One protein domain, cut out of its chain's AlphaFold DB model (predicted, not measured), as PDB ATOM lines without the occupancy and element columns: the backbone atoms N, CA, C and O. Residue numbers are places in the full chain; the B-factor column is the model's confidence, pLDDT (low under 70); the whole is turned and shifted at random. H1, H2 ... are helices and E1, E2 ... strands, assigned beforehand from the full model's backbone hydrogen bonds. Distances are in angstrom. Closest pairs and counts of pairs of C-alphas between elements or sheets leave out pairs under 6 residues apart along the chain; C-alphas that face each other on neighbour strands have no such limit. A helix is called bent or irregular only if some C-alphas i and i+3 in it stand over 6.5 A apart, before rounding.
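Overview. This is residues 111 to 145, 187 to 275 and 360 to 386 of the 399 residues of an uncharacterized protein of Aspergillus homomorphus (strain CBS 101889) (UniProt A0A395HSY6). A small two-stranded hairpin, E1 and E2, sits near the middle of a loose model, with a helical hairpin of H1 and H2 reaching out at one end and a group of mostly crossed helices, H3 to H6, at the other. The end of H2 meets E1, H4 packs on both strands, and the short H7 packs on H4. The printed part has 151 residues in three pieces, with seven named helices and two named strands in the order H1 H2 H3 H4 E1 E2 H5 H6 H7; the strands are antiparallel and the class is mostly helix. The whole is loose, with a radius of gyration of the C-alphas of 19.1 A, and only just elongated, with spans of 68 by 34 by 23 A.

Along the chain. E1 is residues 218 to 221, and E2 is residues 224 to 230, 14.8 A long. C-alpha 218 is at (30.477, 39.266, -48.738). H4 is residues 204 to 213, 14.0 A, and H7 is residues 366 to 369. H3 is residues 190 to 197, H5 residues 234 to 247, 19.6 A, and H6 residues 261 to 267, ending at C-alpha 267 (29.756, 59.345, -31.747). H1 is residues 111 to 122, 18.0 A, from C-alpha 111 at (25.482, 30.923, -68.232), and H2 is residues 131 to 143, 18.1 A. H1 is only just irregular: C-alphas 118 and 121 are 6.8 A apart.

Arrangement. E1 and E2 form a hairpin, antiparallel at 144 degrees, with N 219 and O 229 at 2.9 A and N 229 and O 219 at 2.9 A, within hydrogen-bond range. Residues 188 to 189 pair antiparallel with residues 227 to 228 of E2. The closest C-alphas of H4 and E1 are those of Arg 208 and Ala 218, 5.6 A, and of H2 and E1 those of Thr 140 and Thr 221, 6.3 A. H1 and H2 touch as a helical hairpin, opposite ways at a shallow tilt of 25 degrees, closest at the C-alphas of Leu 117 and Glu 135, 6.4 A. H4 and H7 touch, closest at the C-alphas of Gly 209 and Gly 369, 3.8 A. H5 only just touches H4, with residue 240 alone; the C-alphas of Ala 210 and Ile 240 are closest, 6.9 A. H3 and H6 touch, closest at the C-alphas of Leu 197 and Gly 262, 4.6 A. H2 and H4 are apart. Every O i to N i+4 pair is within hydrogen-bond range in H2, H3, H4, H5 and H6, and 6 of 8 are in H1; H7 is too short for such a pair.

Size, cuts and confidence. The C-alphas of Asn 126 and Val 275 are farthest apart, 68.9 A. Residues 146 to 186 and 276 to 359 are not printed; the gaps are 11.4 A from C-alpha 145 to C-alpha 187 and 22.5 A from C-alpha 275 to C-alpha 360. Of the links printed whole, H5 to H6 is long. The pLDDT is under 70 at residues 270 to 275, 372 to 375 and 384 to 386.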
ATOM      1  N   GLN A 111      25.318  31.955 -67.206       92.19
ATOM      2  CA  GLN A 111      25.482  30.923 -68.232       92.19
ATOM      3  C   GLN A 111      26.420  31.382 -69.353       92.19
ATOM      4  O   GLN A 111      27.231  30.601 -69.844       92.19
ATOM      5  N   TYR A 112      26.373  32.666 -69.726       93.81
ATOM      6  CA  TYR A 112      27.331  33.233 -70.679       93.81
ATOM      7  C   TYR A 112      28.771  33.110 -70.168       93.81
ATOM      8  O   TYR A 112      29.654  32.678 -70.904       93.81
ATOM      9  N   ILE A 113      28.997  33.447 -68.894       94.19
ATOM     10  CA  ILE A 113      30.319  33.366 -68.264       94.19
ATOM     11  C   ILE A 113      30.781  31.909 -68.145       94.19
ATOM     12  O   ILE A 113      31.908  31.596 -68.528       94.19
ATOM     13  N   GLN A 114      29.913  31.009 -67.671       93.19
ATOM     14  CA  GLN A 114      30.217  29.580 -67.530       93.19
ATOM     15  C   GLN A 114      30.580  28.933 -68.868       93.19
ATOM     16  O   GLN A 114      31.552  28.185 -68.941       93.19
ATOM     17  N   ASN A 115      29.871  29.272 -69.946       93.38
ATOM     18  CA  ASN A 115      30.200  28.779 -71.282       93.38
ATOM     19  C   ASN A 115      31.614  29.188 -71.712       93.38
ATOM     20  O   ASN A 115      32.348  28.354 -72.237       93.38
ATOM     21  N   ILE A 116      32.026  30.434 -71.442       93.44
ATOM     22  CA  ILE A 116      33.390  30.889 -71.744       93.44
ATOM     23  C   ILE A 116      34.409  30.143 -70.877       93.44
ATOM     24  O   ILE A 116      35.398  29.641 -71.407       93.44
ATOM     25  N   LEU A 117      34.159  30.013 -69.569       92.81
ATOM     26  CA  LEU A 117      35.036  29.280 -68.648       92.81
ATOM     27  C   LEU A 117      35.238  27.820 -69.084       92.81
ATOM     28  O   LEU A 117      36.366  27.334 -69.082       92.81
ATOM     29  N   ASN A 118      34.183  27.148 -69.552       93.56
ATOM     30  CA  ASN A 118      34.240  25.770 -70.055       93.56
ATOM     31  C   ASN A 118      35.052  25.622 -71.355       93.56
ATOM     32  O   ASN A 118      35.501  24.521 -71.687       93.56
ATOM     33  N   MET A 119      35.239  26.709 -72.108       92.81
ATOM     34  CA  MET A 119      36.062  26.720 -73.319       92.81
ATOM     35  C   MET A 119      37.550  26.901 -73.011       92.81
ATOM     36  O   MET A 119      38.373  26.378 -73.759       92.81
ATOM     37  N   LEU A 120      37.903  27.594 -71.918       92.50
ATOM     38  CA  LEU A 120      39.292  27.962 -71.607       92.50
ATOM     39  C   LEU A 120      40.275  26.777 -71.587       92.50
ATOM     40  O   LEU A 120      41.336  26.915 -72.192       92.50
ATOM     41  N   PRO A 121      39.958  25.603 -70.996       91.75
ATOM     42  CA  PRO A 121      40.895  24.475 -70.961       91.75
ATOM     43  C   PRO A 121      41.230  23.885 -72.336       91.75
ATOM     44  O   PRO A 121      42.205  23.154 -72.459       91.75
ATOM     45  N   LYS A 122      40.410  24.160 -73.360       92.06
ATOM     46  CA  LYS A 122      40.588  23.644 -74.726       92.06
ATOM     47  C   LYS A 122      41.425  24.576 -75.606       92.06
ATOM     48  O   LYS A 122      41.700  24.229 -76.751       92.06
ATOM     49  N   LEU A 123      41.763  25.768 -75.116       91.81
ATOM     50  CA  LEU A 123      42.507  26.765 -75.879       91.81
ATOM     51  C   LEU A 123      44.009  26.479 -75.838       91.81
ATOM     52  O   LEU A 123      44.560  26.121 -74.798       91.81
ATOM     53  N   ASP A 124      44.681  26.704 -76.967       92.19
ATOM     54  CA  ASP A 124      46.140  26.674 -77.030       92.19
ATOM     55  C   ASP A 124      46.729  27.889 -76.295       92.19
ATOM     56  O   ASP A 124      46.518  29.044 -76.683       92.19
ATOM     57  N   GLN A 125      47.488  27.626 -75.232       89.12
ATOM     58  CA  GLN A 125      48.128  28.651 -74.401       89.12
ATOM     59  C   GLN A 125      49.255  29.399 -75.131       89.12
ATOM     60  O   GLN A 125      49.613  30.512 -74.734       89.12
ATOM     61  N   ASN A 126      49.786  28.835 -76.221       89.50
ATOM     62  CA  ASN A 126      50.765  29.517 -77.069       89.50
ATOM     63  C   ASN A 126      50.124  30.607 -77.930       89.50
ATOM     64  O   ASN A 126      50.797  31.560 -78.306       89.50
ATOM     65  N   ILE A 127      48.830  30.488 -78.237       91.31
ATOM     66  CA  ILE A 127      48.076  31.514 -78.966       91.31
ATOM     67  C   ILE A 127      47.455  32.498 -77.970       91.31
ATOM     68  O   ILE A 127      47.534  33.716 -78.140       91.31
ATOM     69  N   TYR A 128      46.850  31.975 -76.901       89.38
ATOM     70  CA  TYR A 128      46.131  32.758 -75.901       89.38
ATOM     71  C   TYR A 128      46.911  32.822 -74.582       89.38
ATOM     72  O   TYR A 128      46.604  32.135 -73.613       89.38
ATOM     73  N   HIS A 129      47.897  33.714 -74.506       87.94
ATOM     74  CA  HIS A 129      48.773  33.839 -73.330       87.94
ATOM     75  C   HIS A 129      48.096  34.360 -72.047       87.94
ATOM     76  O   HIS A 129      48.712  34.377 -70.986       87.94
ATOM     77  N   THR A 130      46.856  34.850 -72.125       88.19
ATOM     78  CA  THR A 130      46.140  35.480 -71.000       88.19
ATOM     79  C   THR A 130      45.004  34.619 -70.449       88.19
ATOM     80  O   THR A 130      44.143  35.138 -69.735       88.19
ATOM     81  N   VAL A 131      44.991  33.312 -70.742       90.88
ATOM     82  CA  VAL A 131      43.943  32.378 -70.286       90.88
ATOM     83  C   VAL A 131      43.746  32.433 -68.767       90.88
ATOM     84  O   VAL A 131      42.612  32.602 -68.328       90.88
ATOM     85  N   ASP A 132      44.819  32.426 -67.972       89.06
ATOM     86  CA  ASP A 132      44.715  32.496 -66.504       89.06
ATOM     87  C   ASP A 132      44.093  33.815 -66.009       89.06
ATOM     88  O   ASP A 132      43.325  33.830 -65.043       89.06
ATOM     89  N   ARG A 133      44.389  34.937 -66.688       89.00
ATOM     90  CA  ARG A 133      43.787  36.253 -66.394       89.00
ATOM     91  C   ARG A 133      42.297  36.240 -66.703       89.00
ATOM     92  O   ARG A 133      41.509  36.780 -65.929       89.00
ATOM     93  N   ILE A 134      41.913  35.647 -67.834       91.50
ATOM     94  CA  ILE A 134      40.512  35.526 -68.248       91.50
ATOM     95  C   ILE A 134      39.757  34.647 -67.248       91.50
ATOM     96  O   ILE A 134      38.702  35.056 -66.773       91.50
ATOM     97  N   GLU A 135      40.314  33.493 -66.876       92.62
ATOM     98  CA  GLU A 135      39.722  32.580 -65.894       92.62
ATOM     99  C   GLU A 135      39.490  33.280 -64.551       92.62
ATOM    100  O   GLU A 135      38.376  33.255 -64.027       92.62
ATOM    101  N   GLY A 136      40.503  33.965 -64.010       91.25
ATOM    102  CA  GLY A 136      40.372  34.671 -62.737       91.25
ATOM    103  C   GLY A 136      39.397  35.852 -62.788       91.25
ATOM    104  O   GLY A 136      38.604  36.020 -61.860       91.25
ATOM    105  N   MET A 137      39.404  36.634 -63.873       92.19
ATOM    106  CA  MET A 137      38.478  37.757 -64.083       92.19
ATOM    107  C   MET A 137      37.024  37.279 -64.170       92.19
ATOM    108  O   MET A 137      36.159  37.791 -63.464       92.19
ATOM    109  N   LEU A 138      36.758  36.274 -65.008       93.62
ATOM    110  CA  LEU A 138      35.419  35.727 -65.223       93.62
ATOM    111  C   LEU A 138      34.885  34.994 -63.992       93.62
ATOM    112  O   LEU A 138      33.709  35.137 -63.668       93.62
ATOM    113  N   THR A 139      35.742  34.261 -63.279       92.62
ATOM    114  CA  THR A 139      35.349  33.611 -62.022       92.62
ATOM    115  C   THR A 139      34.990  34.653 -60.964       92.62
ATOM    116  O   THR A 139      33.955  34.526 -60.325       92.62
ATOM    117  N   THR A 140      35.771  35.734 -60.842       92.06
ATOM    118  CA  THR A 140      35.454  36.826 -59.899       92.06
ATOM    119  C   THR A 140      34.138  37.519 -60.268       92.06
ATOM    120  O   THR A 140      33.305  37.738 -59.397       92.06
ATOM    121  N   ALA A 141      33.908  37.789 -61.559       93.00
ATOM    122  CA  ALA A 141      32.648  38.359 -62.041       93.00
ATOM    123  C   ALA A 141      31.435  37.454 -61.751       93.00
ATOM    124  O   ALA A 141      30.349  37.949 -61.461       93.00
ATOM    125  N   LEU A 142      31.607  36.129 -61.798       90.62
ATOM    126  CA  LEU A 142      30.559  35.174 -61.428       90.62
ATOM    127  C   LEU A 142      30.303  35.157 -59.911       90.62
ATOM    128  O   LEU A 142      29.152  35.087 -59.492       90.62
ATOM    129  N   GLU A 143      31.362  35.254 -59.102       88.94
ATOM    130  CA  GLU A 143      31.303  35.319 -57.632       88.94
ATOM    131  C   GLU A 143      30.653  36.620 -57.115       88.94
ATOM    132  O   GLU A 143      30.243  36.687 -55.960       88.94
ATOM    133  N   GLU A 144      30.556  37.669 -57.935       90.31
ATOM    134  CA  GLU A 144      30.032  38.975 -57.523       90.31
ATOM    135  C   GLU A 144      28.518  39.041 -57.347       90.31
ATOM    136  O   GLU A 144      28.041  39.936 -56.648       90.31
ATOM    137  N   ASP A 145      27.747  38.184 -58.010       84.81
ATOM    138  CA  ASP A 145      26.290  38.294 -58.001       84.81
ATOM    139  C   ASP A 145      25.690  37.672 -56.732       84.81
ATOM    140  O   ASP A 145      25.599  36.458 -56.584       84.81
ATOM    141  N   TYR A 187      29.917  48.294 -54.635       95.94
ATOM    142  CA  TYR A 187      30.928  47.832 -53.694       95.94
ATOM    143  C   TYR A 187      31.573  49.031 -52.992       95.94
ATOM    144  O   TYR A 187      31.567  50.147 -53.513       95.94
ATOM    145  N   PHE A 188      32.172  48.812 -51.823       97.06
ATOM    146  CA  PHE A 188      32.921  49.839 -51.089       97.06
ATOM    147  C   PHE A 188      34.383  49.430 -50.909       97.06
ATOM    148  O   PHE A 188      34.727  48.249 -50.949       97.06
ATOM    149  N   SER A 189      35.267  50.413 -50.723       96.75
ATOM    150  CA  SER A 189      36.700  50.182 -50.505       96.75
ATOM    151  C   SER A 189      37.046  50.176 -49.022       96.75
ATOM    152  O   SER A 189      36.725  51.127 -48.309       96.75
ATOM    153  N   LEU A 190      37.786  49.153 -48.585       97.50
ATOM    154  CA  LEU A 190      38.230  49.022 -47.192       97.50
ATOM    155  C   LEU A 190      39.191  50.141 -46.791       97.50
ATOM    156  O   LEU A 190      39.085  50.704 -45.703       97.50
ATOM    157  N   SER A 191      40.079  50.535 -47.705       96.81
ATOM    158  CA  SER A 191      40.969  51.680 -47.500       96.81
ATOM    159  C   SER A 191      40.195  52.992 -47.365       96.81
ATOM    160  O   SER A 191      40.568  53.836 -46.552       96.81
ATOM    161  N   ALA A 192      39.111  53.176 -48.130       96.75
ATOM    162  CA  ALA A 192      38.308  54.397 -48.069       96.75
ATOM    163  C   ALA A 192      37.574  54.525 -46.726       96.75
ATOM    164  O   ALA A 192      37.713  55.548 -46.058       96.75
ATOM    165  N   ILE A 193      36.873  53.477 -46.281       97.12
ATOM    166  CA  ILE A 193      36.153  53.508 -44.997       97.12
ATOM    167  C   ILE A 193      37.110  53.584 -43.796       97.12
ATOM    168  O   ILE A 193      36.838  54.298 -42.834       97.12
ATOM    169  N   SER A 194      38.285  52.946 -43.873       97.19
ATOM    170  CA  SER A 194      39.303  53.039 -42.813       97.19
ATOM    171  C   SER A 194      39.919  54.442 -42.742       97.19
ATOM    172  O   SER A 194      40.188  54.953 -41.652       97.19
ATOM    173  N   LYS A 195      40.075  55.114 -43.896       96.69
ATOM    174  CA  LYS A 195      40.528  56.511 -43.984       96.69
ATOM    175  C   LYS A 195      39.540  57.479 -43.336       96.69
ATOM    176  O   LYS A 195      39.993  58.422 -42.687       96.69
ATOM    177  N   VAL A 196      38.230  57.252 -43.479       96.88
ATOM    178  CA  VAL A 196      37.190  58.072 -42.825       96.88
ATOM    179  C   VAL A 196      37.386  58.077 -41.308       96.88
ATOM    180  O   VAL A 196      37.350  59.144 -40.698       96.88
ATOM    181  N   LEU A 197      37.677  56.913 -40.717       96.00
ATOM    182  CA  LEU A 197      37.907  56.769 -39.275       96.00
ATOM    183  C   LEU A 197      39.349  57.054 -38.829       96.00
ATOM    184  O   LEU A 197      39.601  57.097 -37.633       96.00
ATOM    185  N   ARG A 198      40.293  57.274 -39.757       95.50
ATOM    186  CA  ARG A 198      41.734  57.462 -39.471       95.50
ATOM    187  C   ARG A 198      42.370  56.265 -38.754       95.50
ATOM    188  O   ARG A 198      43.132  56.425 -37.806       95.50
ATOM    189  N   THR A 199      42.072  55.064 -39.244       95.38
ATOM    190  CA  THR A 199      42.494  53.786 -38.644       95.38
ATOM    191  C   THR A 199      43.366  52.980 -39.600       95.38
ATOM    192  O   THR A 199      43.455  53.298 -40.792       95.38
ATOM    193  N   ALA A 200      44.017  51.930 -39.092       96.19
ATOM    194  CA  ALA A 200      44.659  50.946 -39.953       96.19
ATOM    195  C   ALA A 200      43.612  50.294 -40.868       96.19
ATOM    196  O   ALA A 200      42.479  50.041 -40.451       96.19
ATOM    197  N   THR A 201      43.993  50.029 -42.123       97.00
ATOM    198  CA  THR A 201      43.070  49.428 -43.095       97.00
ATOM    199  C   THR A 201      42.680  48.029 -42.640       97.00
ATOM    200  O   THR A 201      43.551  47.176 -42.487       97.00
ATOM    201  N   ILE A 202      41.379  47.803 -42.445       97.00
ATOM    202  CA  ILE A 202      40.849  46.474 -42.140       97.00
ATOM    203  C   ILE A 202      41.208  45.493 -43.265       97.00
ATOM    204  O   ILE A 202      41.079  45.816 -44.451       97.00
ATOM    205  N   SER A 203      41.690  44.304 -42.895       95.69
ATOM    206  CA  SER A 203      41.998  43.252 -43.865       95.69
ATOM    207  C   SER A 203      40.708  42.772 -44.540       95.69
ATOM    208  O   SER A 203      39.624  42.795 -43.949       95.69
ATOM    209  N   ILE A 204      40.802  42.331 -45.798       94.75
ATOM    210  CA  ILE A 204      39.620  41.835 -46.514       94.75
ATOM    211  C   ILE A 204      39.020  40.603 -45.832       94.75
ATOM    212  O   ILE A 204      37.799  40.487 -45.760       94.75
ATOM    213  N   ASP A 205      39.866  39.733 -45.283       95.56
ATOM    214  CA  ASP A 205      39.432  38.528 -44.586       95.56
ATOM    215  C   ASP A 205      38.760  38.890 -43.251       95.56
ATOM    216  O   ASP A 205      37.698  38.356 -42.957       95.56
ATOM    217  N   ALA A 206      39.262  39.873 -42.494       97.06
ATOM    218  CA  ALA A 206      38.601  40.325 -41.266       97.06
ATOM    219  C   ALA A 206      37.221  40.941 -41.538       97.06
ATOM    220  O   ALA A 206      36.251  40.599 -40.862       97.06
ATOM    221  N   MET A 207      37.104  41.811 -42.549       97.62
ATOM    222  CA  MET A 207      35.818  42.431 -42.895       97.62
ATOM    223  C   MET A 207      34.806  41.391 -43.391       97.62
ATOM    224  O   MET A 207      33.641  41.414 -42.996       97.62
ATOM    225  N   ARG A 208      35.239  40.447 -44.234       96.19
ATOM    226  CA  ARG A 208      34.382  39.344 -44.695       96.19
ATOM    227  C   ARG A 208      33.997  38.409 -43.560       96.19
ATOM    228  O   ARG A 208      32.851  37.981 -43.518       96.19
ATOM    229  N   GLY A 209      34.933  38.105 -42.666       96.19
ATOM    230  CA  GLY A 209      34.707  37.311 -41.464       96.19
ATOM    231  C   GLY A 209      33.608  37.908 -40.601       96.19
ATOM    232  O   GLY A 209      32.633  37.230 -40.302       96.19
ATOM    233  N   ALA A 210      33.710  39.209 -40.315       97.50
ATOM    234  CA  ALA A 210      32.697  39.951 -39.571       97.50
ATOM    235  C   ALA A 210      31.328  39.953 -40.269       97.50
ATOM    236  O   ALA A 210      30.318  39.645 -39.640       97.50
ATOM    237  N   LEU A 211      31.276  40.247 -41.573       96.88
ATOM    238  CA  LEU A 211      30.020  40.231 -42.334       96.88
ATOM    239  C   LEU A 211      29.364  38.842 -42.332       96.88
ATOM    240  O   LEU A 211      28.173  38.728 -42.054       96.88
ATOM    241  N   ARG A 212      30.146  37.788 -42.588       95.50
ATOM    242  CA  ARG A 212      29.662  36.401 -42.629       95.50
ATOM    243  C   ARG A 212      29.228  35.898 -41.260       95.50
ATOM    244  O   ARG A 212      28.222  35.204 -41.176       95.50
ATOM    245  N   HIS A 213      29.946  36.270 -40.202       95.56
ATOM    246  CA  HIS A 213      29.560  35.960 -38.827       95.56
ATOM    247  C   HIS A 213      28.182  36.549 -38.490       95.56
ATOM    248  O   HIS A 213      27.362  35.895 -37.857       95.56
ATOM    249  N   LEU A 214      27.894  37.753 -38.994       95.12
ATOM    250  CA  LEU A 214      26.597  38.418 -38.855       95.12
ATOM    251  C   LEU A 214      25.517  37.906 -39.831       95.12
ATOM    252  O   LEU A 214      24.401  38.422 -39.827       95.12
ATOM    253  N   GLY A 215      25.827  36.910 -40.668       94.25
ATOM    254  CA  GLY A 215      24.892  36.311 -41.624       94.25
ATOM    255  C   GLY A 215      24.747  37.055 -42.956       94.25
ATOM    256  O   GLY A 215      23.838  36.738 -43.720       94.25
ATOM    257  N   TYR A 216      25.622  38.020 -43.253       95.19
ATOM    258  CA  TYR A 216      25.634  38.741 -44.527       95.19
ATOM    259  C   TYR A 216      26.548  38.072 -45.554       95.19
ATOM    260  O   TYR A 216      27.595  37.500 -45.234       95.19
ATOM    261  N   GLN A 217      26.184  38.207 -46.824       93.81
ATOM    262  CA  GLN A 217      27.036  37.805 -47.933       93.81
ATOM    263  C   GLN A 217      28.134  38.845 -48.152       93.81
ATOM    264  O   GLN A 217      27.907  40.050 -48.057       93.81
ATOM    265  N   ALA A 218      29.344  38.388 -48.467       94.12
ATOM    266  CA  ALA A 218      30.477  39.266 -48.738       94.12
ATOM    267  C   ALA A 218      31.362  38.665 -49.830       94.12
ATOM    268  O   ALA A 218      31.947  37.588 -49.645       94.12
ATOM    269  N   THR A 219      31.464  39.373 -50.952       92.75
ATOM    270  CA  THR A 219      32.193  38.946 -52.149       92.75
ATOM    271  C   THR A 219      33.199  40.014 -52.577       92.75
ATOM    272  O   THR A 219      33.118  41.184 -52.186       92.75
ATOM    273  N   ARG A 220      34.216  39.589 -53.332       91.75
ATOM    274  CA  ARG A 220      35.157  40.498 -54.006       91.75
ATOM    275  C   ARG A 220      34.468  41.103 -55.230       91.75
ATOM    276  O   ARG A 220      33.390  40.669 -55.606       91.75
ATOM    277  N   THR A 221      35.118  42.066 -55.876       92.12
ATOM    278  CA  THR A 221      34.740  42.489 -57.230       92.12
ATOM    279  C   THR A 221      35.932  42.472 -58.174       92.12
ATOM    280  O   THR A 221      37.068  42.737 -57.773       92.12
ATOM    281  N   HIS A 222      35.673  42.162 -59.438       91.88
ATOM    282  CA  HIS A 222      36.606  42.193 -60.549       91.88
ATOM    283  C   HIS A 222      37.076  43.622 -60.837       91.88
ATOM    284  O   HIS A 222      38.201  43.819 -61.286       91.88
ATOM    285  N   ALA A 223      36.241  44.622 -60.532       92.00
ATOM    286  CA  ALA A 223      36.496  46.013 -60.884       92.00
ATOM    287  C   ALA A 223      37.688  46.620 -60.131       92.00
ATOM    288  O   ALA A 223      38.357  47.516 -60.647       92.00
ATOM    289  N   LYS A 224      37.948  46.180 -58.894       90.62
ATOM    290  CA  LYS A 224      39.041  46.724 -58.079       90.62
ATOM    291  C   LYS A 224      39.458  45.755 -56.967       90.62
ATOM    292  O   LYS A 224      38.593  45.119 -56.377       90.62
ATOM    293  N   PRO A 225      40.754  45.660 -56.619       91.19
ATOM    294  CA  PRO A 225      41.175  44.962 -55.409       91.19
ATOM    295  C   PRO A 225      40.801  45.744 -54.139       91.19
ATOM    296  O   PRO A 225      40.621  46.963 -54.156       91.19
ATOM    297  N   ASN A 226      40.774  45.044 -53.002       92.75
ATOM    298  CA  ASN A 226      40.504  45.613 -51.673       92.75
ATOM    299  C   ASN A 226      39.150  46.342 -51.548       92.75
ATOM    300  O   ASN A 226      39.008  47.366 -50.864       92.75
ATOM    301  N   THR A 227      38.151  45.809 -52.242       95.38
ATOM    302  CA  THR A 227      36.756  46.234 -52.191       95.38
ATOM    303  C   THR A 227      35.862  45.040 -51.890       95.38
ATOM    304  O   THR A 227      36.213  43.892 -52.177       95.38
ATOM    305  N   ILE A 228      34.715  45.321 -51.279       96.06
ATOM    306  CA  ILE A 228      33.723  44.317 -50.906       96.06
ATOM    307  C   ILE A 228      32.362  44.723 -51.447       96.06
ATOM    308  O   ILE A 228      31.961  45.887 -51.358       96.06
ATOM    309  N   ARG A 229      31.650  43.728 -51.966       95.69
ATOM    310  CA  ARG A 229      30.226  43.777 -52.260       95.69
ATOM    311  C   ARG A 229      29.475  42.941 -51.222       95.69
ATOM    312  O   ARG A 229      29.944  41.871 -50.841       95.69
ATOM    313  N   THR A 230      28.353  43.452 -50.724       96.38
ATOM    314  CA  THR A 230      27.582  42.829 -49.635       96.38
ATOM    315  C   THR A 230      26.106  43.214 -49.694       96.38
ATOM    316  O   THR A 230      25.753  44.241 -50.276       96.38
ATOM    317  N   ASP A 231      25.259  42.398 -49.076       95.50
ATOM    318  CA  ASP A 231      23.847  42.674 -48.810       95.50
ATOM    319  C   ASP A 231      23.610  43.394 -47.463       95.50
ATOM    320  O   ASP A 231      22.477  43.777 -47.147       95.50
ATOM    321  N   ALA A 232      24.672  43.639 -46.685       95.88
ATOM    322  CA  ALA A 232      24.624  44.424 -45.456       95.88
ATOM    323  C   ALA A 232      24.294  45.907 -45.708       95.88
ATOM    324  O   ALA A 232      24.715  46.509 -46.698       95.88
ATOM    325  N   SER A 233      23.564  46.525 -44.771       95.19
ATOM    326  CA  SER A 233      23.327  47.970 -44.798       95.19
ATOM    327  C   SER A 233      24.559  48.750 -44.337       95.19
ATOM    328  O   SER A 233      25.442  48.232 -43.650       95.19
ATOM    329  N   TRP A 234      24.588  50.041 -44.657       96.31
ATOM    330  CA  TRP A 234      25.649  50.935 -44.204       96.31
ATOM    331  C   TRP A 234      25.741  51.067 -42.684       96.31
ATOM    332  O   TRP A 234      26.844  51.229 -42.168       96.31
ATOM    333  N   ASP A 235      24.634  50.931 -41.949       94.56
ATOM    334  CA  ASP A 235      24.681  50.929 -40.483       94.56
ATOM    335  C   ASP A 235      25.470  49.743 -39.927       94.56
ATOM    336  O   ASP A 235      26.238  49.909 -38.980       94.56
ATOM    337  N   VAL A 236      25.317  48.568 -40.547       96.25
ATOM    338  CA  VAL A 236      26.072  47.358 -40.196       96.25
ATOM    339  C   VAL A 236      27.542  47.536 -40.553       96.25
ATOM    340  O   VAL A 236      28.408  47.265 -39.727       96.25
ATOM    341  N   ILE A 237      27.838  48.046 -41.753       97.38
ATOM    342  CA  ILE A 237      29.218  48.313 -42.187       97.38
ATOM    343  C   ILE A 237      29.908  49.268 -41.204       97.38
ATOM    344  O   ILE A 237      31.034  49.011 -40.779       97.38
ATOM    345  N   TRP A 238      29.233  50.347 -40.798       96.94
ATOM    346  CA  TRP A 238      29.789  51.288 -39.830       96.94
ATOM    347  C   TRP A 238      29.883  50.719 -38.415       96.94
ATOM    348  O   TRP A 238      30.823  51.081 -37.713       96.94
ATOM    349  N   GLU A 239      28.989  49.819 -37.998       95.88
ATOM    350  CA  GLU A 239      29.142  49.107 -36.722       95.88
ATOM    351  C   GLU A 239      30.376  48.209 -36.729       95.88
ATOM    352  O   GLU A 239      31.188  48.293 -35.811       95.88
ATOM    353  N   ILE A 240      30.578  47.425 -37.792       97.00
ATOM    354  CA  ILE A 240      31.779  46.594 -37.935       97.00
ATOM    355  C   ILE A 240      33.031  47.469 -37.863       97.00
ATOM    356  O   ILE A 240      33.986  47.137 -37.167       97.00
ATOM    357  N   MET A 241      33.025  48.622 -38.534       97.31
ATOM    358  CA  MET A 241      34.161  49.538 -38.489       97.31
ATOM    359  C   MET A 241      34.363  50.178 -37.109       97.31
ATOM    360  O   MET A 241      35.508  50.327 -36.692       97.31
ATOM    361  N   ARG A 242      33.304  50.517 -36.364       95.44
ATOM    362  CA  ARG A 242      33.428  50.973 -34.966       95.44
ATOM    363  C   ARG A 242      34.038  49.891 -34.076       95.44
ATOM    364  O   ARG A 242      34.937  50.177 -33.288       95.44
ATOM    365  N   GLU A 243      33.612  48.644 -34.244       95.00
ATOM    366  CA  GLU A 243      34.162  47.504 -33.512       95.00
ATOM    367  C   GLU A 243      35.608  47.196 -33.917       95.00
ATOM    368  O   GLU A 243      36.420  46.838 -33.066       95.00
ATOM    369  N   TRP A 244      35.983  47.434 -35.175       96.62
ATOM    370  CA  TRP A 244      37.375  47.350 -35.620       96.62
ATOM    371  C   TRP A 244      38.253  48.357 -34.875       96.62
ATOM    372  O   TRP A 244      39.325  48.004 -34.377       96.62
ATOM    373  N   VAL A 245      37.773  49.596 -34.733       95.62
ATOM    374  CA  VAL A 245      38.459  50.623 -33.941       95.62
ATOM    375  C   VAL A 245      38.597  50.200 -32.488       95.62
ATOM    376  O   VAL A 245      39.686  50.279 -31.927       95.62
ATOM    377  N   ARG A 246      37.507  49.724 -31.885       92.94
ATOM    378  CA  ARG A 246      37.474  49.344 -30.472       92.94
ATOM    379  C   ARG A 246      38.371  48.143 -30.159       92.94
ATOM    380  O   ARG A 246      39.034  48.136 -29.129       92.94
ATOM    381  N   GLN A 247      38.364  47.119 -31.013       93.62
ATOM    382  CA  GLN A 247      39.001  45.829 -30.733       93.62
ATOM    383  C   GLN A 247      40.432  45.707 -31.272       93.62
ATOM    384  O   GLN A 247      41.227  44.958 -30.706       93.62
ATOM    385  N   LYS A 248      40.751  46.353 -32.403       94.44
ATOM    386  CA  LYS A 248      41.962  46.037 -33.186       94.44
ATOM    387  C   LYS A 248      42.798  47.256 -33.567       94.44
ATOM    388  O   LYS A 248      44.020  47.151 -33.585       94.44
ATOM    389  N   SER A 249      42.177  48.394 -33.878       94.50
ATOM    390  CA  SER A 249      42.887  49.600 -34.326       94.50
ATOM    391  C   SER A 249      42.336  50.884 -33.685       94.50
ATOM    392  O   SER A 249      41.694  51.675 -34.389       94.50
ATOM    393  N   PRO A 250      42.621  51.145 -32.395       93.88
ATOM    394  CA  PRO A 250      42.205  52.375 -31.726       93.88
ATOM    395  C   PRO A 250      42.681  53.636 -32.456       93.88
ATOM    396  O   PRO A 250      43.792  53.693 -32.991       93.88
ATOM    397  N   ILE A 251      41.829  54.661 -32.484       92.56
ATOM    398  CA  ILE A 251      42.140  55.955 -33.098       92.56
ATOM    399  C   ILE A 251      43.010  56.759 -32.132       92.56
ATOM    400  O   ILE A 251      42.711  56.842 -30.945       92.56
ATOM    401  N   LYS A 252      44.070  57.388 -32.647       90.19
ATOM    402  CA  LYS A 252      44.906  58.299 -31.853       90.19
ATOM    403  C   LYS A 252      44.111  59.540 -31.442       90.19
ATOM    404  O   LYS A 252      43.382  60.102 -32.264       90.19
ATOM    405  N   GLU A 253      44.305  60.006 -30.214       85.69
ATOM    406  CA  GLU A 253      43.694  61.247 -29.729       85.69
ATOM    407  C   GLU A 253      43.998  62.422 -30.676       85.69
ATOM    408  O   GLU A 253      45.106  62.562 -31.199       85.69
ATOM    409  N   GLY A 254      42.980  63.232 -30.977       87.88
ATOM    410  CA  GLY A 254      43.085  64.367 -31.903       87.88
ATOM    411  C   GLY A 254      43.149  64.020 -33.400       87.88
ATOM    412  O   GLY A 254      43.138  64.928 -34.230       87.88
ATOM    413  N   ALA A 255      43.170  62.738 -33.795       91.31
ATOM    414  CA  ALA A 255      43.219  62.360 -35.215       91.31
ATOM    415  C   ALA A 255      41.925  62.694 -35.980       91.31
ATOM    416  O   ALA A 255      41.959  62.971 -37.185       91.31
ATOM    417  N   LEU A 256      40.780  62.667 -35.292       93.56
ATOM    418  CA  LEU A 256      39.486  63.052 -35.842       93.56
ATOM    419  C   LEU A 256      39.145  64.485 -35.442       93.56
ATOM    420  O   LEU A 256      39.074  64.820 -34.264       93.56
ATOM    421  N   LYS A 257      38.881  65.326 -36.444       92.44
ATOM    422  CA  LYS A 257      38.414  66.695 -36.211       92.44
ATOM    423  C   LYS A 257      36.948  66.674 -35.749       92.44
ATOM    424  O   LYS A 257      36.170  65.907 -36.334       92.44
ATOM    425  N   PRO A 258      36.541  67.521 -34.787       92.00
ATOM    426  CA  PRO A 258      35.133  67.690 -34.433       92.00
ATOM    427  C   PRO A 258      34.284  68.003 -35.671       92.00
ATOM    428  O   PRO A 258      34.694  68.782 -36.530       92.00
ATOM    429  N   GLY A 259      33.137  67.335 -35.808       89.06
ATOM    430  CA  GLY A 259      32.250  67.473 -36.972       89.06
ATOM    431  C   GLY A 259      32.731  66.794 -38.261       89.06
ATOM    432  O   GLY A 259      32.003  66.793 -39.251       89.06
ATOM    433  N   SER A 260      33.923  66.183 -38.280       95.00
ATOM    434  CA  SER A 260      34.334  65.353 -39.419       95.00
ATOM    435  C   SER A 260      33.436  64.114 -39.554       95.00
ATOM    436  O   SER A 260      32.926  63.621 -38.544       95.00
ATOM    437  N   PRO A 261      33.284  63.546 -40.767       95.88
ATOM    438  CA  PRO A 261      32.449  62.366 -40.972       95.88
ATOM    439  C   PRO A 261      32.804  61.201 -40.041       95.88
ATOM    440  O   PRO A 261      31.916  60.574 -39.471       95.88
ATOM    441  N   GLY A 262      34.104  60.956 -39.833       95.62
ATOM    442  CA  GLY A 262      34.580  59.926 -38.914       95.62
ATOM    443  C   GLY A 262      34.210  60.200 -37.458       95.62
ATOM    444  O   GLY A 262      33.770  59.283 -36.774       95.62
ATOM    445  N   ALA A 263      34.303  61.454 -36.997       94.31
ATOM    446  CA  ALA A 263      33.884  61.825 -35.642       94.31
ATOM    447  C   ALA A 263      32.385  61.568 -35.427       94.31
ATOM    448  O   ALA A 263      32.005  60.952 -34.437       94.31
ATOM    449  N   VAL A 264      31.539  61.958 -36.388       94.62
ATOM    450  CA  VAL A 264      30.085  61.725 -36.320       94.62
ATOM    451  C   VAL A 264      29.753  60.230 -36.290       94.62
ATOM    452  O   VAL A 264      28.873  59.810 -35.542       94.62
ATOM    453  N   ILE A 265      30.463  59.411 -37.068       94.62
ATOM    454  CA  ILE A 265      30.264  57.956 -37.082       94.62
ATOM    455  C   ILE A 265      30.657  57.322 -35.746       94.62
ATOM    456  O   ILE A 265      29.937  56.446 -35.267       94.62
ATOM    457  N   MET A 266      31.772  57.755 -35.148       92.81
ATOM    458  CA  MET A 266      32.235  57.240 -33.855       92.81
ATOM    459  C   MET A 266      31.319  57.663 -32.698       92.81
ATOM    460  O   MET A 266      31.080  56.853 -31.806       92.81
ATOM    461  N   LEU A 267      30.731  58.867 -32.745       88.81
ATOM    462  CA  LEU A 267      29.756  59.345 -31.747       88.81
ATOM    463  C   LEU A 267      28.475  58.500 -31.683       88.81
ATOM    464  O   LEU A 267      27.779  58.512 -30.673       88.81
ATOM    465  N   LYS A 268      28.154  57.761 -32.752       82.94
ATOM    466  CA  LYS A 268      26.999  56.850 -32.823       82.94
ATOM    467  C   LYS A 268      27.291  55.444 -32.270       82.94
ATOM    468  O   LYS A 268      26.530  54.518 -32.544       82.94
ATOM    469  N   GLY A 269      28.410  55.253 -31.569       71.81
ATOM    470  CA  GLY A 269      28.792  53.968 -30.981       71.81
ATOM    471  C   GLY A 269      27.904  53.514 -29.815       71.81
ATOM    472  O   GLY A 269      27.037  54.238 -29.336       71.81
ATOM    473  N   ARG A 270      28.137  52.276 -29.353       67.69
ATOM    474  CA  ARG A 270      27.456  51.656 -28.194       67.69
ATOM    475  C   ARG A 270      27.596  52.469 -26.915       67.69
ATOM    476  O   ARG A 270      26.663  52.578 -26.126       67.69
ATOM    477  N   GLN A 271      28.784  53.023 -26.728       56.09
ATOM    478  CA  GLN A 271      28.996  54.113 -25.804       56.09
ATOM    479  C   GLN A 271      28.466  55.328 -26.554       56.09
ATOM    480  O   GLN A 271      29.120  55.813 -27.476       56.09
ATOM    481  N   GLY A 272      27.232  55.740 -26.244       50.69
ATOM    482  CA  GLY A 272      26.732  57.031 -26.706       50.69
ATOM    483  C   GLY A 272      27.720  58.141 -26.321       50.69
ATOM    484  O   GLY A 272      28.668  57.875 -25.575       50.69
ATOM    485  N   PRO A 273      27.532  59.386 -26.793       47.81
ATOM    486  CA  PRO A 273      28.318  60.499 -26.265       47.81
ATOM    487  C   PRO A 273      28.338  60.399 -24.734       47.81
ATOM    488  O   PRO A 273      27.308  60.039 -24.157       47.81
ATOM    489  N   GLU A 274      29.480  60.646 -24.084       45.12
ATOM    490  CA  GLU A 274      29.475  60.909 -22.644       45.12
ATOM    491  C   GLU A 274      28.515  62.076 -22.447       45.12
ATOM    492  O   GLU A 274      28.806  63.225 -22.773       45.12
ATOM    493  N   VAL A 275      27.281  61.742 -22.089       48.28
ATOM    494  CA  VAL A 275      26.245  62.729 -21.906       48.28
ATOM    495  C   VAL A 275      26.603  63.370 -20.581       48.28
ATOM    496  O   VAL A 275      26.466  62.712 -19.546       48.28
ATOM    497  N   LEU A 360      24.779  44.272 -32.299       87.25
ATOM    498  CA  LEU A 360      25.401  43.213 -33.099       87.25
ATOM    499  C   LEU A 360      26.749  42.767 -32.527       87.25
ATOM    500  O   LEU A 360      27.670  43.572 -32.409       87.25
ATOM    501  N   GLU A 361      26.896  41.489 -32.196       92.06
ATOM    502  CA  GLU A 361      28.185  40.926 -31.789       92.06
ATOM    503  C   GLU A 361      29.110  40.786 -33.006       92.06
ATOM    504  O   GLU A 361      28.912  39.935 -33.869       92.06
ATOM    505  N   VAL A 362      30.108  41.668 -33.113       94.12
ATOM    506  CA  VAL A 362      31.051  41.668 -34.237       94.12
ATOM    507  C   VAL A 362      32.288  40.850 -33.882       94.12
ATOM    508  O   VAL A 362      33.090  41.256 -33.037       94.12
ATOM    509  N   VAL A 363      32.473  39.739 -34.597       95.69
ATOM    510  CA  VAL A 363      33.646  38.864 -34.493       95.69
ATOM    511  C   VAL A 363      34.445  38.902 -35.795       95.69
ATOM    512  O   VAL A 363      33.942  38.566 -36.864       95.69
ATOM    513  N   PHE A 364      35.721  39.279 -35.709       96.25
ATOM    514  CA  PHE A 364      36.640  39.310 -36.852       96.25
ATOM    515  C   PHE A 364      37.268  37.934 -37.111       96.25
ATOM    516  O   PHE A 364      38.471  37.745 -36.927       96.25
ATOM    517  N   ASP A 365      36.449  36.963 -37.516       94.00
ATOM    518  CA  ASP A 365      36.916  35.622 -37.880       94.00
ATOM    519  C   ASP A 365      37.531  35.612 -39.293       94.00
ATOM    520  O   ASP A 365      36.853  35.415 -40.303       94.00
ATOM    521  N   GLU A 366      38.846  35.824 -39.380       94.25
ATOM    522  CA  GLU A 366      39.557  35.791 -40.664       94.25
ATOM    523  C   GLU A 366      39.518  34.413 -41.343       94.25
ATOM    524  O   GLU A 366      39.645  34.340 -42.567       94.25
ATOM    525  N   ALA A 367      39.331  33.315 -40.600       92.69
ATOM    526  CA  ALA A 367      39.207  31.987 -41.197       92.69
ATOM    527  C   ALA A 367      37.872  31.848 -41.938       92.69
ATOM    528  O   ALA A 367      37.857  31.366 -43.071       92.69
ATOM    529  N   LEU A 368      36.782  32.360 -41.355       91.75
ATOM    530  CA  LEU A 368      35.485  32.483 -42.028       91.75
ATOM    531  C   LEU A 368      35.534  33.473 -43.201       91.75
ATOM    532  O   LEU A 368      34.809  33.324 -44.186       91.75
ATOM    533  N   GLY A 369      36.384  34.494 -43.107       88.12
ATOM    534  CA  GLY A 369      36.598  35.484 -44.157       88.12
ATOM    535  C   GLY A 369      37.341  34.963 -45.383       88.12
ATOM    536  O   GLY A 369      37.016  35.366 -46.505       88.12
ATOM    537  N   LYS A 370      38.299  34.050 -45.188       88.00
ATOM    538  CA  LYS A 370      39.043  33.404 -46.275       88.00
ATOM    539  C   LYS A 370      38.098  32.598 -47.168       88.00
ATOM    540  O   LYS A 370      37.186  31.911 -46.715       88.00
ATOM    541  N   GLU A 371      38.298  32.678 -48.480       72.44
ATOM    542  CA  GLU A 371      37.591  31.797 -49.417       72.44
ATOM    543  C   GLU A 371      38.192  30.400 -49.331       72.44
ATOM    544  O   GLU A 371      39.360  30.208 -49.659       72.44
ATOM    545  N   SER A 372      37.392  29.421 -48.910       59.97
ATOM    546  CA  SER A 372      37.801  28.015 -48.839       59.97
ATOM    547  C   SER A 372      37.772  27.301 -50.199       59.97
ATOM    548  O   SER A 372      38.080  26.115 -50.288       59.97
ATOM    549  N   SER A 373      37.415  27.988 -51.281       54.41
ATOM    550  CA  SER A 373      36.894  27.342 -52.484       54.41
ATOM    551  C   SER A 373      37.675  27.694 -53.745       54.41
ATOM    552  O   SER A 373      37.188  28.395 -54.621       54.41
ATOM    553  N   SER A 374      38.893  27.167 -53.848       52.50
ATOM    554  CA  SER A 374      39.452  26.684 -55.115       52.50
ATOM    555  C   SER A 374      40.760  25.944 -54.831       52.50
ATOM    556  O   SER A 374      41.692  26.517 -54.272       52.50
ATOM    557  N   ARG A 375      40.873  24.682 -55.270       53.47
ATOM    558  CA  ARG A 375      42.163  23.957 -55.284       53.47
ATOM    559  C   ARG A 375      43.214  24.667 -56.159       53.47
ATOM    560  O   ARG A 375      44.399  24.376 -56.041       53.47
ATOM    561  N   LYS A 376      42.784  25.589 -57.030       71.06
ATOM    562  CA  LYS A 376      43.604  26.333 -57.988       71.06
ATOM    563  C   LYS A 376      43.702  27.812 -57.595       71.06
ATOM    564  O   LYS A 376      42.697  28.506 -57.440       71.06
ATOM    565  N   ARG A 377      44.922  28.332 -57.467       77.62
ATOM    566  CA  ARG A 377      45.164  29.761 -57.218       77.62
ATOM    567  C   ARG A 377      44.789  30.572 -58.465       77.62
ATOM    568  O   ARG A 377      45.490  30.504 -59.466       77.62
ATOM    569  N   LEU A 378      43.694  31.331 -58.399       83.38
ATOM    570  CA  LEU A 378      43.205  32.158 -59.512       83.38
ATOM    571  C   LEU A 378      43.941  33.503 -59.613       83.38
ATOM    572  O   LEU A 378      44.214  34.155 -58.601       83.38
ATOM    573  N   VAL A 379      44.191  33.953 -60.845       84.12
ATOM    574  CA  VAL A 379      44.818  35.248 -61.154       84.12
ATOM    575  C   VAL A 379      43.738  36.325 -61.328       84.12
ATOM    576  O   VAL A 379      43.208  36.521 -62.414       84.12
ATOM    577  N   ARG A 380      43.382  37.027 -60.244       82.62
ATOM    578  CA  ARG A 380      42.233  37.965 -60.235       82.62
ATOM    579  C   ARG A 380      42.571  39.417 -60.602       82.62
ATOM    580  O   ARG A 380      41.781  40.080 -61.258       82.62
ATOM    581  N   TYR A 381      43.750  39.904 -60.214       82.75
ATOM    582  CA  TYR A 381      44.167  41.301 -60.409       82.75
ATOM    583  C   TYR A 381      45.566  41.360 -61.025       82.75
ATOM    584  O   TYR A 381      46.528  41.781 -60.382       82.75
ATOM    585  N   GLN A 382      45.708  40.841 -62.245       76.56
ATOM    586  CA  GLN A 382      46.999  40.855 -62.929       76.56
ATOM    587  C   GLN A 382      47.333  42.264 -63.419       76.56
ATOM    588  O   GLN A 382      46.507  42.901 -64.073       76.56
ATOM    589  N   LEU A 383      48.561  42.708 -63.150       70.88
ATOM    590  CA  LEU A 383      49.141  43.861 -63.828       70.88
ATOM    591  C   LEU A 383      49.347  43.554 -65.311       70.88
ATOM    592  O   LEU A 383      49.397  42.395 -65.735       70.88
ATOM    593  N   ASN A 384      49.456  44.611 -66.105       69.31
ATOM    594  CA  ASN A 384      49.593  44.471 -67.539       69.31
ATOM    595  C   ASN A 384      50.841  43.662 -67.916       69.31
ATOM    596  O   ASN A 384      51.926  43.939 -67.413       69.31
ATOM    597  N   PRO A 385      50.700  42.660 -68.804       66.31
ATOM    598  CA  PRO A 385      51.777  41.718 -69.086       66.31
ATOM    599  C   PRO A 385      52.915  42.323 -69.922       66.31
ATOM    600  O   PRO A 385      53.956  41.689 -70.058       66.31
ATOM    601  N   ARG A 386      52.720  43.503 -70.535       67.25
ATOM    602  CA  ARG A 386      53.698  44.166 -71.415       67.25
ATOM    603  C   ARG A 386      53.684  45.681 -71.216       67.25
ATOM    604  O   ARG A 386      52.632  46.251 -70.933       67.25
TER     605      ARG A 386